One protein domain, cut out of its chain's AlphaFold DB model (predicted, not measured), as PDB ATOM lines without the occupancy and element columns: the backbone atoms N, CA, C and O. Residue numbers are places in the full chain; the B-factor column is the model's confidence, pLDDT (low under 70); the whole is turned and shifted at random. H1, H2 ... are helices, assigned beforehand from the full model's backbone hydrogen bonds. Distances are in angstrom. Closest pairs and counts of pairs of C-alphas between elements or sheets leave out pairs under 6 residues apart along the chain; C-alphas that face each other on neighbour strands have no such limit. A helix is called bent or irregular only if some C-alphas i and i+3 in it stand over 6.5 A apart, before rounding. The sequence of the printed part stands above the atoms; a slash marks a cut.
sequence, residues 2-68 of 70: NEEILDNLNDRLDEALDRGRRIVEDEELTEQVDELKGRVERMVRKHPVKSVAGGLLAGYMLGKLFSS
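Overview. This is residues 2 to 68 of the 70 residues of an uncharacterized protein of Fodinibius salinus (UniProt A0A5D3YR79). Three helices stand in a loose arrangement: H2 and H3 make a V with its corner at residue 47, and the long helix H1 passes over one side of this V without touching either arm. From the far end of H1 the chain folds back into H2, and the latter part of H3, residues 56 to 66, sticks out together with residues 67 and 68. The printed part has 67 residues, with H1, H2 and H3 in that order along the chain and no named strand, and its class is all helix. It is only just loose, close to compact, with a radius of gyration of the C-alphas of 13.5 A, and flat, spanning 39 by 34 by 18 A.

Along the chain. H1 holds residues 2 to 23, from C-alpha 2 at (191.153, 228.504, 206.798) to C-alpha 23 at (162.203, 226.512, 193.125), 32.1 A. H2 holds residues 27 to 46 and measures 29.3 A from first to last C-alpha; it begins at Glu 27, with its C-alpha at (153.253, 224.475, 199.610). H2 is neither bent nor irregular, but only just: C-alphas 28 and 31 are 6.3 A apart. H3 holds residues 48 to 66, 26.7 A from first to last C-alpha, and ends at C-alpha 66, at (174.637, 216.167, 184.550).

Arrangement. H1 touches no helix. H1 and H2 are near each other, with 5 pairs of C-alphas within 10 A and the closest 8.4 A apart. H1 and H3 are near each other too, again with 5 pairs within 10 A. Residues 11 to 16 of H1 stand free. H2 and H3 touch only at the corner by their link, H2 with residues 43 to 44 alone and H3 with residues 50 to 52 alone. Their closest C-alphas are those of Val 44 and Ser 51, 5.4 A apart. The two helices run opposite ways at a steep tilt of 48 degrees, and their centres are 17.6 A apart. In H1 and H3 every backbone O i to N i+4 pair is within hydrogen-bond range; in H2, 14 of 16 are.

Size, cuts and confidence. The two C-alphas farthest apart are those of Asn 2 and Glu 28, at 39.5 A. The printed part has no cut, and both links are tight: 3 residues between H1 and H2, and 1 residue between H2 and H3. Residues 56 to 68, of which 56 to 66 belong to H3, stand free. The mean pLDDT of the printed part is 82.9; residues 2 to 3, 27 to 28 and 68 are under 70.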
ATOM      1  N   ASN A   2     192.246 229.494 206.736       61.81
ATOM      2  CA  ASN A   2     191.153 228.504 206.798       61.81
ATOM      3  C   ASN A   2     189.747 229.135 206.919       61.81
ATOM      4  O   ASN A   2     188.786 228.592 206.389       61.81
ATOM      5  N   GLU A   3     189.632 230.286 207.588       69.62
ATOM      6  CA  GLU A   3     188.359 231.004 207.784       69.62
ATOM      7  C   GLU A   3     187.826 231.622 206.485       69.62
ATOM      8  O   GLU A   3     186.648 231.506 206.198       69.62
ATOM      9  N   GLU A   4     188.701 232.174 205.646       73.25
ATOM     10  CA  GLU A   4     188.326 232.825 204.382       73.25
ATOM     11  C   GLU A   4     187.733 231.843 203.352       73.25
ATOM     12  O   GLU A   4     186.808 232.178 202.616       73.25
ATOM     13  N   ILE A   5     188.226 230.597 203.326       73.19
ATOM     14  CA  ILE A   5     187.669 229.524 202.484       73.19
ATOM     15  C   ILE A   5     186.293 229.097 202.997       73.19
ATOM     16  O   ILE A   5     185.394 228.833 202.200       73.19
ATOM     17  N   LEU A   6     186.137 229.007 204.320       72.62
ATOM     18  CA  LEU A   6     184.865 228.657 204.944       72.62
ATOM     19  C   LEU A   6     183.818 229.747 204.709       72.62
ATOM     20  O   LEU A   6     182.699 229.398 204.355       72.62
ATOM     21  N   ASP A   7     184.195 231.023 204.811       77.88
ATOM     22  CA  ASP A   7     183.318 232.162 204.516       77.88
ATOM     23  C   ASP A   7     182.878 232.168 203.050       77.88
ATOM     24  O   ASP A   7     181.684 232.185 202.766       77.88
ATOM     25  N   ASN A   8     183.812 232.036 202.099       82.12
ATOM     26  CA  ASN A   8     183.451 232.028 200.676       82.12
ATOM     27  C   ASN A   8     182.546 230.843 200.312       82.12
ATOM     28  O   ASN A   8     181.649 230.958 199.475       82.12
ATOM     29  N   LEU A   9     182.798 229.682 200.920       78.81
ATOM     30  CA  LEU A   9     181.958 228.511 200.720       78.81
ATOM     31  C   LEU A   9     180.566 228.730 201.317       78.81
ATOM     32  O   LEU A   9     179.589 228.311 200.703       78.81
ATOM     33  N   ASN A  10     180.486 229.385 202.473       81.06
ATOM     34  CA  ASN A  10     179.231 229.712 203.132       81.06
ATOM     35  C   ASN A  10     178.382 230.650 202.264       81.06
ATOM     36  O   ASN A  10     177.237 230.320 201.972       81.06
ATOM     37  N   ASP A  11     178.974 231.723 201.735       85.06
ATOM     38  CA  ASP A  11     178.289 232.678 200.852       85.06
ATOM     39  C   ASP A  11     177.714 232.000 199.597       85.06
ATOM     40  O   ASP A  11     176.564 232.219 199.209       85.06
ATOM     41  N   ARG A  12     178.500 231.120 198.959       83.81
ATOM     42  CA  ARG A  12     178.050 230.359 197.780       83.81
ATOM     43  C   ARG A  12     176.952 229.356 198.117       83.81
ATOM     44  O   ARG A  12     176.090 229.085 197.278       83.81
ATOM     45  N   LEU A  13     177.015 228.758 199.305       80.88
ATOM     46  CA  LEU A  13     176.017 227.803 199.765       80.88
ATOM     47  C   LEU A  13     174.689 228.509 200.042       80.88
ATOM     48  O   LEU A  13     173.653 228.008 199.611       80.88
ATOM     49  N   ASP A  14     174.725 229.681 200.675       83.31
ATOM     50  CA  ASP A  14     173.543 230.512 200.910       83.31
ATOM     51  C   ASP A  14     172.876 230.919 199.592       83.31
ATOM     52  O   ASP A  14     171.665 230.755 199.441       83.31
ATOM     53  N   GLU A  15     173.651 231.333 198.585       87.00
ATOM     54  CA  GLU A  15     173.096 231.664 197.269       87.00
ATOM     55  C   GLU A  15     172.426 230.452 196.591       87.00
ATOM     56  O   GLU A  15     171.345 230.570 196.002       87.00
ATOM     57  N   ALA A  16     173.039 229.268 196.679       82.81
ATOM     58  CA  ALA A  16     172.469 228.039 196.129       82.81
ATOM     59  C   ALA A  16     171.189 227.612 196.870       82.81
ATOM     60  O   ALA A  16     170.216 227.195 196.234       82.81
ATOM     61  N   LEU A  17     171.171 227.749 198.198       80.50
ATOM     62  CA  LEU A  17     170.009 227.459 199.035       80.50
ATOM     63  C   LEU A  17     168.853 228.417 198.745       80.50
ATOM     64  O   LEU A  17     167.709 227.972 198.676       80.50
ATOM     65  N   ASP A  18     169.130 229.700 198.529       84.06
ATOM     66  CA  ASP A  18     168.110 230.690 198.180       84.06
ATOM     67  C   ASP A  18     167.490 230.425 196.806       84.06
ATOM     68  O   ASP A  18     166.270 230.511 196.650       84.06
ATOM     69  N   ARG A  19     168.299 230.036 195.813       83.25
ATOM     70  CA  ARG A  19     167.775 229.604 194.505       83.25
ATOM     71  C   ARG A  19     166.924 228.346 194.636       83.25
ATOM     72  O   ARG A  19     165.840 228.296 194.065       83.25
ATOM     73  N   GLY A  20     167.386 227.362 195.408       78.69
ATOM     74  CA  GLY A  20     166.629 226.142 195.686       78.69
ATOM     75  C   GLY A  20     165.290 226.434 196.363       78.69
ATOM     76  O   GLY A  20     164.273 225.880 195.968       78.69
ATOM     77  N   ARG A  21     165.262 227.364 197.321       76.06
ATOM     78  CA  ARG A  21     164.038 227.732 198.043       76.06
ATOM     79  C   ARG A  21     162.976 228.337 197.127       76.06
ATOM     80  O   ARG A  21     161.825 227.944 197.229       76.06
ATOM     81  N   ARG A  22     163.372 229.205 196.187       80.06
ATOM     82  CA  ARG A  22     162.459 229.766 195.167       80.06
ATOM     83  C   ARG A  22     161.898 228.706 194.217       80.06
ATOM     84  O   ARG A  22     160.812 228.871 193.685       80.06
ATOM     85  N   ILE A  23     162.645 227.627 193.979       77.81
ATOM     86  CA  ILE A  23     162.203 226.512 193.125       77.81
ATOM     87  C   ILE A  23     161.163 225.641 193.846       77.81
ATOM     88  O   ILE A  23     160.328 225.025 193.193       77.81
ATOM     89  N   VAL A  24     161.201 225.596 195.180       74.00
ATOM     90  CA  VAL A  24     160.359 224.723 196.014       74.00
ATOM     91  C   VAL A  24     159.162 225.478 196.621       74.00
ATOM     92  O   VAL A  24     158.535 224.980 197.539       74.00
ATOM     93  N   GLU A  25     158.779 226.646 196.093       71.69
ATOM     94  CA  GLU A  25     157.625 227.446 196.571       71.69
ATOM     95  C   GLU A  25     156.244 226.750 196.451       71.69
ATOM     96  O   GLU A  25     155.215 227.359 196.730       71.69
ATOM     97  N   ASP A  26     156.204 225.469 196.078       74.38
ATOM     98  CA  ASP A  26     155.015 224.627 196.164       74.38
ATOM     99  C   ASP A  26     154.749 224.241 197.637       74.38
ATOM    100  O   ASP A  26     155.601 223.636 198.303       74.38
ATOM    101  N   GLU A  27     153.581 224.607 198.176       64.31
ATOM    102  CA  GLU A  27     153.253 224.475 199.610       64.31
ATOM    103  C   GLU A  27     153.405 223.030 200.123       64.31
ATOM    104  O   GLU A  27     153.872 222.813 201.241       64.31
ATOM    105  N   GLU A  28     153.092 222.031 199.294       68.56
ATOM    106  CA  GLU A  28     153.146 220.608 199.667       68.56
ATOM    107  C   GLU A  28     154.585 220.049 199.719       68.56
ATOM    108  O   GLU A  28     154.897 219.120 200.473       68.56
ATOM    109  N   LEU A  29     155.497 220.637 198.942       72.19
ATOM    110  CA  LEU A  29     156.917 220.270 198.933       72.19
ATOM    111  C   LEU A  29     157.707 221.025 200.006       72.19
ATOM    112  O   LEU A  29     158.723 220.521 200.493       72.19
ATOM    113  N   THR A  30     157.219 222.200 200.405       79.12
ATOM    114  CA  THR A  30     157.860 223.070 201.393       79.12
ATOM    115  C   THR A  30     158.046 222.362 202.738       79.12
ATOM    116  O   THR A  30     159.145 222.373 203.292       79.12
ATOM    117  N   GLU A  31     157.022 221.663 203.237       81.38
ATOM    118  CA  GLU A  31     157.060 221.032 204.566       81.38
ATOM    119  C   GLU A  31     158.073 219.872 204.640       81.38
ATOM    120  O   GLU A  31     158.858 219.761 205.587       81.38
ATOM    121  N   GLN A  32     158.134 219.044 203.592       82.25
ATOM    122  CA  GLN A  32     159.088 217.933 203.493       82.25
ATOM    123  C   GLN A  32     160.530 218.428 203.326       82.25
ATOM    124  O   GLN A  32     161.467 217.859 203.903       82.25
ATOM    125  N   VAL A  33     160.724 219.498 202.552       84.56
ATOM    126  CA  VAL A  33     162.043 220.104 202.354       84.56
ATOM    127  C   VAL A  33     162.536 220.800 203.620       84.56
ATOM    128  O   VAL A  33     163.716 220.658 203.950       84.56
ATOM    129  N   ASP A  34     161.665 221.455 204.383       84.44
ATOM    130  CA  ASP A  34     162.033 222.070 205.661       84.44
ATOM    131  C   ASP A  34     162.425 221.030 206.720       84.44
ATOM    132  O   ASP A  34     163.408 221.218 207.452       84.44
ATOM    133  N   GLU A  35     161.742 219.882 206.775       87.62
ATOM    134  CA  GLU A  35     162.137 218.799 207.678       87.62
ATOM    135  C   GLU A  35     163.523 218.236 207.313       87.62
ATOM    136  O   GLU A  35     164.393 218.047 208.182       87.62
ATOM    137  N   LEU A  36     163.753 217.988 206.019       88.75
ATOM    138  CA  LEU A  36     165.033 217.509 205.506       88.75
ATOM    139  C   LEU A  36     166.151 218.518 205.794       88.75
ATOM    140  O   LEU A  36     167.204 218.136 206.319       88.75
ATOM    141  N   LYS A  37     165.907 219.805 205.532       86.62
ATOM    142  CA  LYS A  37     166.821 220.907 205.842       86.62
ATOM    143  C   LYS A  37     167.202 220.903 207.319       86.62
ATOM    144  O   LYS A  37     168.389 220.888 207.641       86.62
ATOM    145  N   GLY A  38     166.228 220.806 208.224       89.38
ATOM    146  CA  GLY A  38     166.491 220.757 209.662       89.38
ATOM    147  C   GLY A  38     167.361 219.563 210.083       89.38
ATOM    148  O   GLY A  38     168.209 219.688 210.974       89.38
ATOM    149  N   ARG A  39     167.203 218.391 209.449       90.50
ATOM    150  CA  ARG A  39     168.079 217.226 209.693       90.50
ATOM    151  C   ARG A  39     169.505 217.478 209.205       90.50
ATOM    152  O   ARG A  39     170.452 217.152 209.927       90.50
ATOM    153  N   VAL A  40     169.655 218.068 208.022       87.81
ATOM    154  CA  VAL A  40     170.960 218.393 207.433       87.81
ATOM    155  C   VAL A  40     171.686 219.451 208.265       87.81
ATOM    156  O   VAL A  40     172.840 219.235 208.625       87.81
ATOM    157  N   GLU A  41     171.018 220.527 208.686       88.06
ATOM    158  CA  GLU A  41     171.611 221.574 209.533       88.06
ATOM    159  C   GLU A  41     172.153 221.020 210.857       88.06
ATOM    160  O   GLU A  41     173.265 221.355 211.276       88.06
ATOM    161  N   ARG A  42     171.404 220.121 211.512       92.44
ATOM    162  CA  ARG A  42     171.873 219.447 212.735       92.44
ATOM    163  C   ARG A  42     173.122 218.606 212.479       92.44
ATOM    164  O   ARG A  42     174.025 218.585 213.317       92.44
ATOM    165  N   MET A  43     173.184 217.919 211.340       89.25
ATOM    166  CA  MET A  43     174.341 217.112 210.956       89.25
ATOM    167  C   MET A  43     175.569 217.987 210.672       89.25
ATOM    168  O   MET A  43     176.641 217.710 211.211       89.25
ATOM    169  N   VAL A  44     175.396 219.066 209.903       87.00
ATOM    170  CA  VAL A  44     176.449 220.042 209.580       87.00
ATOM    171  C   VAL A  44     176.992 220.683 210.851       87.00
ATOM    172  O   VAL A  44     178.201 220.685 211.069       87.00
ATOM    173  N   ARG A  45     176.112 221.138 211.750       88.69
ATOM    174  CA  ARG A  45     176.514 221.738 213.030       88.69
ATOM    175  C   ARG A  45     177.326 220.775 213.895       88.69
ATOM    176  O   ARG A  45     178.241 221.196 214.594       88.69
ATOM    177  N   LYS A  46     177.006 219.478 213.853       93.81
ATOM    178  CA  LYS A  46     177.718 218.448 214.618       93.81
ATOM    179  C   LYS A  46     179.096 218.121 214.028       93.81
ATOM    180  O   LYS A  46     180.023 217.826 214.782       93.81
ATOM    181  N   HIS A  47     179.241 218.147 212.702       89.50
ATOM    182  CA  HIS A  47     180.467 217.741 212.006       89.50
ATOM    183  C   HIS A  47     180.805 218.653 210.808       89.50
ATOM    184  O   HIS A  47     180.816 218.177 209.670       89.50
ATOM    185  N   PRO A  48     181.174 219.927 211.038       81.12
ATOM    186  CA  PRO A  48     181.252 220.945 209.983       81.12
ATOM    187  C   PRO A  48     182.202 220.559 208.843       81.12
ATOM    188  O   PRO A  48     181.809 220.533 207.681       81.12
ATOM    189  N   VAL A  49     183.429 220.144 209.172       87.94
ATOM    190  CA  VAL A  49     184.446 219.786 208.165       87.94
ATOM    191  C   VAL A  49     184.044 218.551 207.348       87.94
ATOM    192  O   VAL A  49     184.217 218.521 206.132       87.94
ATOM    193  N   LYS A  50     183.479 217.524 207.999       86.75
ATOM    194  CA  LYS A  50     183.075 216.284 207.313       86.75
ATOM    195  C   LYS A  50     181.868 216.514 206.411       86.75
ATOM    196  O   LYS A  50     181.809 215.945 205.327       86.75
ATOM    197  N   SER A  51     180.928 217.349 206.846       86.00
ATOM    198  CA  SER A  51     179.757 217.709 206.053       86.00
ATOM    199  C   SER A  51     180.133 218.526 204.821       86.00
ATOM    200  O   SER A  51     179.620 218.232 203.746       86.00
ATOM    201  N   VAL A  52     181.081 219.465 204.934       84.75
ATOM    202  CA  VAL A  52     181.634 220.190 203.777       84.75
ATOM    203  C   VAL A  52     182.271 219.226 202.775       84.75
ATOM    204  O   VAL A  52     181.943 219.260 201.590       84.75
ATOM    205  N   ALA A  53     183.127 218.314 203.243       88.50
ATOM    206  CA  ALA A  53     183.748 217.316 202.374       88.50
ATOM    207  C   ALA A  53     182.707 216.405 201.693       88.50
ATOM    208  O   ALA A  53     182.809 216.128 200.500       88.50
ATOM    209  N   GLY A  54     181.681 215.976 202.435       91.69
ATOM    210  CA  GLY A  54     180.578 215.179 201.899       91.69
ATOM    211  C   GLY A  54     179.753 215.929 200.851       91.69
ATOM    212  O   GLY A  54     179.452 215.367 199.800       91.69
ATOM    213  N   GLY A  55     179.445 217.204 201.099       88.12
ATOM    214  CA  GLY A  55     178.728 218.066 200.160       88.12
ATOM    215  C   GLY A  55     179.503 218.289 198.862       88.12
ATOM    216  O   GLY A  55     178.928 218.166 197.784       88.12
ATOM    217  N   LEU A  56     180.818 218.521 198.945       87.81
ATOM    218  CA  LEU A  56     181.683 218.655 197.767       87.81
ATOM    219  C   LEU A  56     181.731 217.370 196.932       87.81
ATOM    220  O   LEU A  56     181.622 217.432 195.710       87.81
ATOM    221  N   LEU A  57     181.854 216.206 197.576       92.31
ATOM    222  CA  LEU A  57     181.841 214.916 196.879       92.31
ATOM    223  C   LEU A  57     180.496 214.653 196.194       92.31
ATOM    224  O   LEU A  57     180.471 214.260 195.029       92.31
ATOM    225  N   ALA A  58     179.386 214.892 196.895       90.31
ATOM    226  CA  ALA A  58     178.049 214.741 196.334       90.31
ATOM    227  C   ALA A  58     177.824 215.704 195.157       90.31
ATOM    228  O   ALA A  58     177.386 215.277 194.092       90.31
ATOM    229  N   GLY A  59     178.194 216.978 195.318       87.75
ATOM    230  CA  GLY A  59     178.105 217.994 194.270       87.75
ATOM    231  C   GLY A  59     178.959 217.661 193.047       87.75
ATOM    232  O   GLY A  59     178.483 217.793 191.924       87.75
ATOM    233  N   TYR A  60     180.181 217.156 193.238       89.44
ATOM    234  CA  TYR A  60     181.035 216.694 192.141       89.44
ATOM    235  C   TYR A  60     180.416 215.513 191.385       89.44
ATOM    236  O   TYR A  60     180.415 215.505 190.157       89.44
ATOM    237  N   MET A  61     179.865 214.527 192.100       92.69
ATOM    238  CA  MET A  61     179.207 213.375 191.478       92.69
ATOM    239  C   MET A  61     177.965 213.793 190.687       92.69
ATOM    240  O   MET A  61     177.810 213.369 189.546       92.69
ATOM    241  N   LEU A  62     177.121 214.658 191.258       89.56
ATOM    242  CA  LEU A  62     175.951 215.205 190.569       89.56
ATOM    243  C   LEU A  62     176.367 216.027 189.347       89.56
ATOM    244  O   LEU A  62     175.894 215.764 188.248       89.56
ATOM    245  N   GLY A  63     177.306 216.962 189.505       88.50
ATOM    246  CA  GLY A  63     177.816 217.775 188.403       88.50
ATOM    247  C   GLY A  63     178.421 216.928 187.287       88.50
ATOM    248  O   GLY A  63     178.189 217.207 186.115       88.50
ATOM    249  N   LYS A  64     179.128 215.847 187.636       90.06
ATOM    250  CA  LYS A  64     179.662 214.891 186.664       90.06
ATOM    251  C   LYS A  64     178.556 214.138 185.922       90.06
ATOM    252  O   LYS A  64     178.691 213.953 184.719       90.06
ATOM    253  N   LEU A  65     177.494 213.710 186.608       90.06
ATOM    254  CA  LEU A  65     176.355 213.034 185.978       90.06
ATOM    255  C   LEU A  65     175.644 213.963 184.987       90.06
ATOM    256  O   LEU A  65     175.486 213.592 183.832       90.06
ATOM    257  N   PHE A  66     175.319 215.188 185.403       87.75
ATOM    258  CA  PHE A  66     174.637 216.167 184.550       87.75
ATOM    259  C   PHE A  66     175.523 216.757 183.442       87.75
ATOM    260  O   PHE A  66     175.001 217.152 182.411       87.75
ATOM    261  N   SER A  67     176.850 216.797 183.613       79.06
ATOM    262  CA  SER A  67     177.774 217.239 182.547       79.06
ATOM    263  C   SER A  67     178.136 216.131 181.553       79.06
ATOM    264  O   SER A  67     178.833 216.407 180.587       79.06
ATOM    265  N   SER A  68     177.745 214.876 181.808       61.78
ATOM    266  CA  SER A  68     178.012 213.756 180.888       61.78
ATOM    267  C   SER A  68     176.897 213.552 179.854       61.78
ATOM    268  O   SER A  68     176.980 212.613 179.066       61.78
TER     269      SER A  68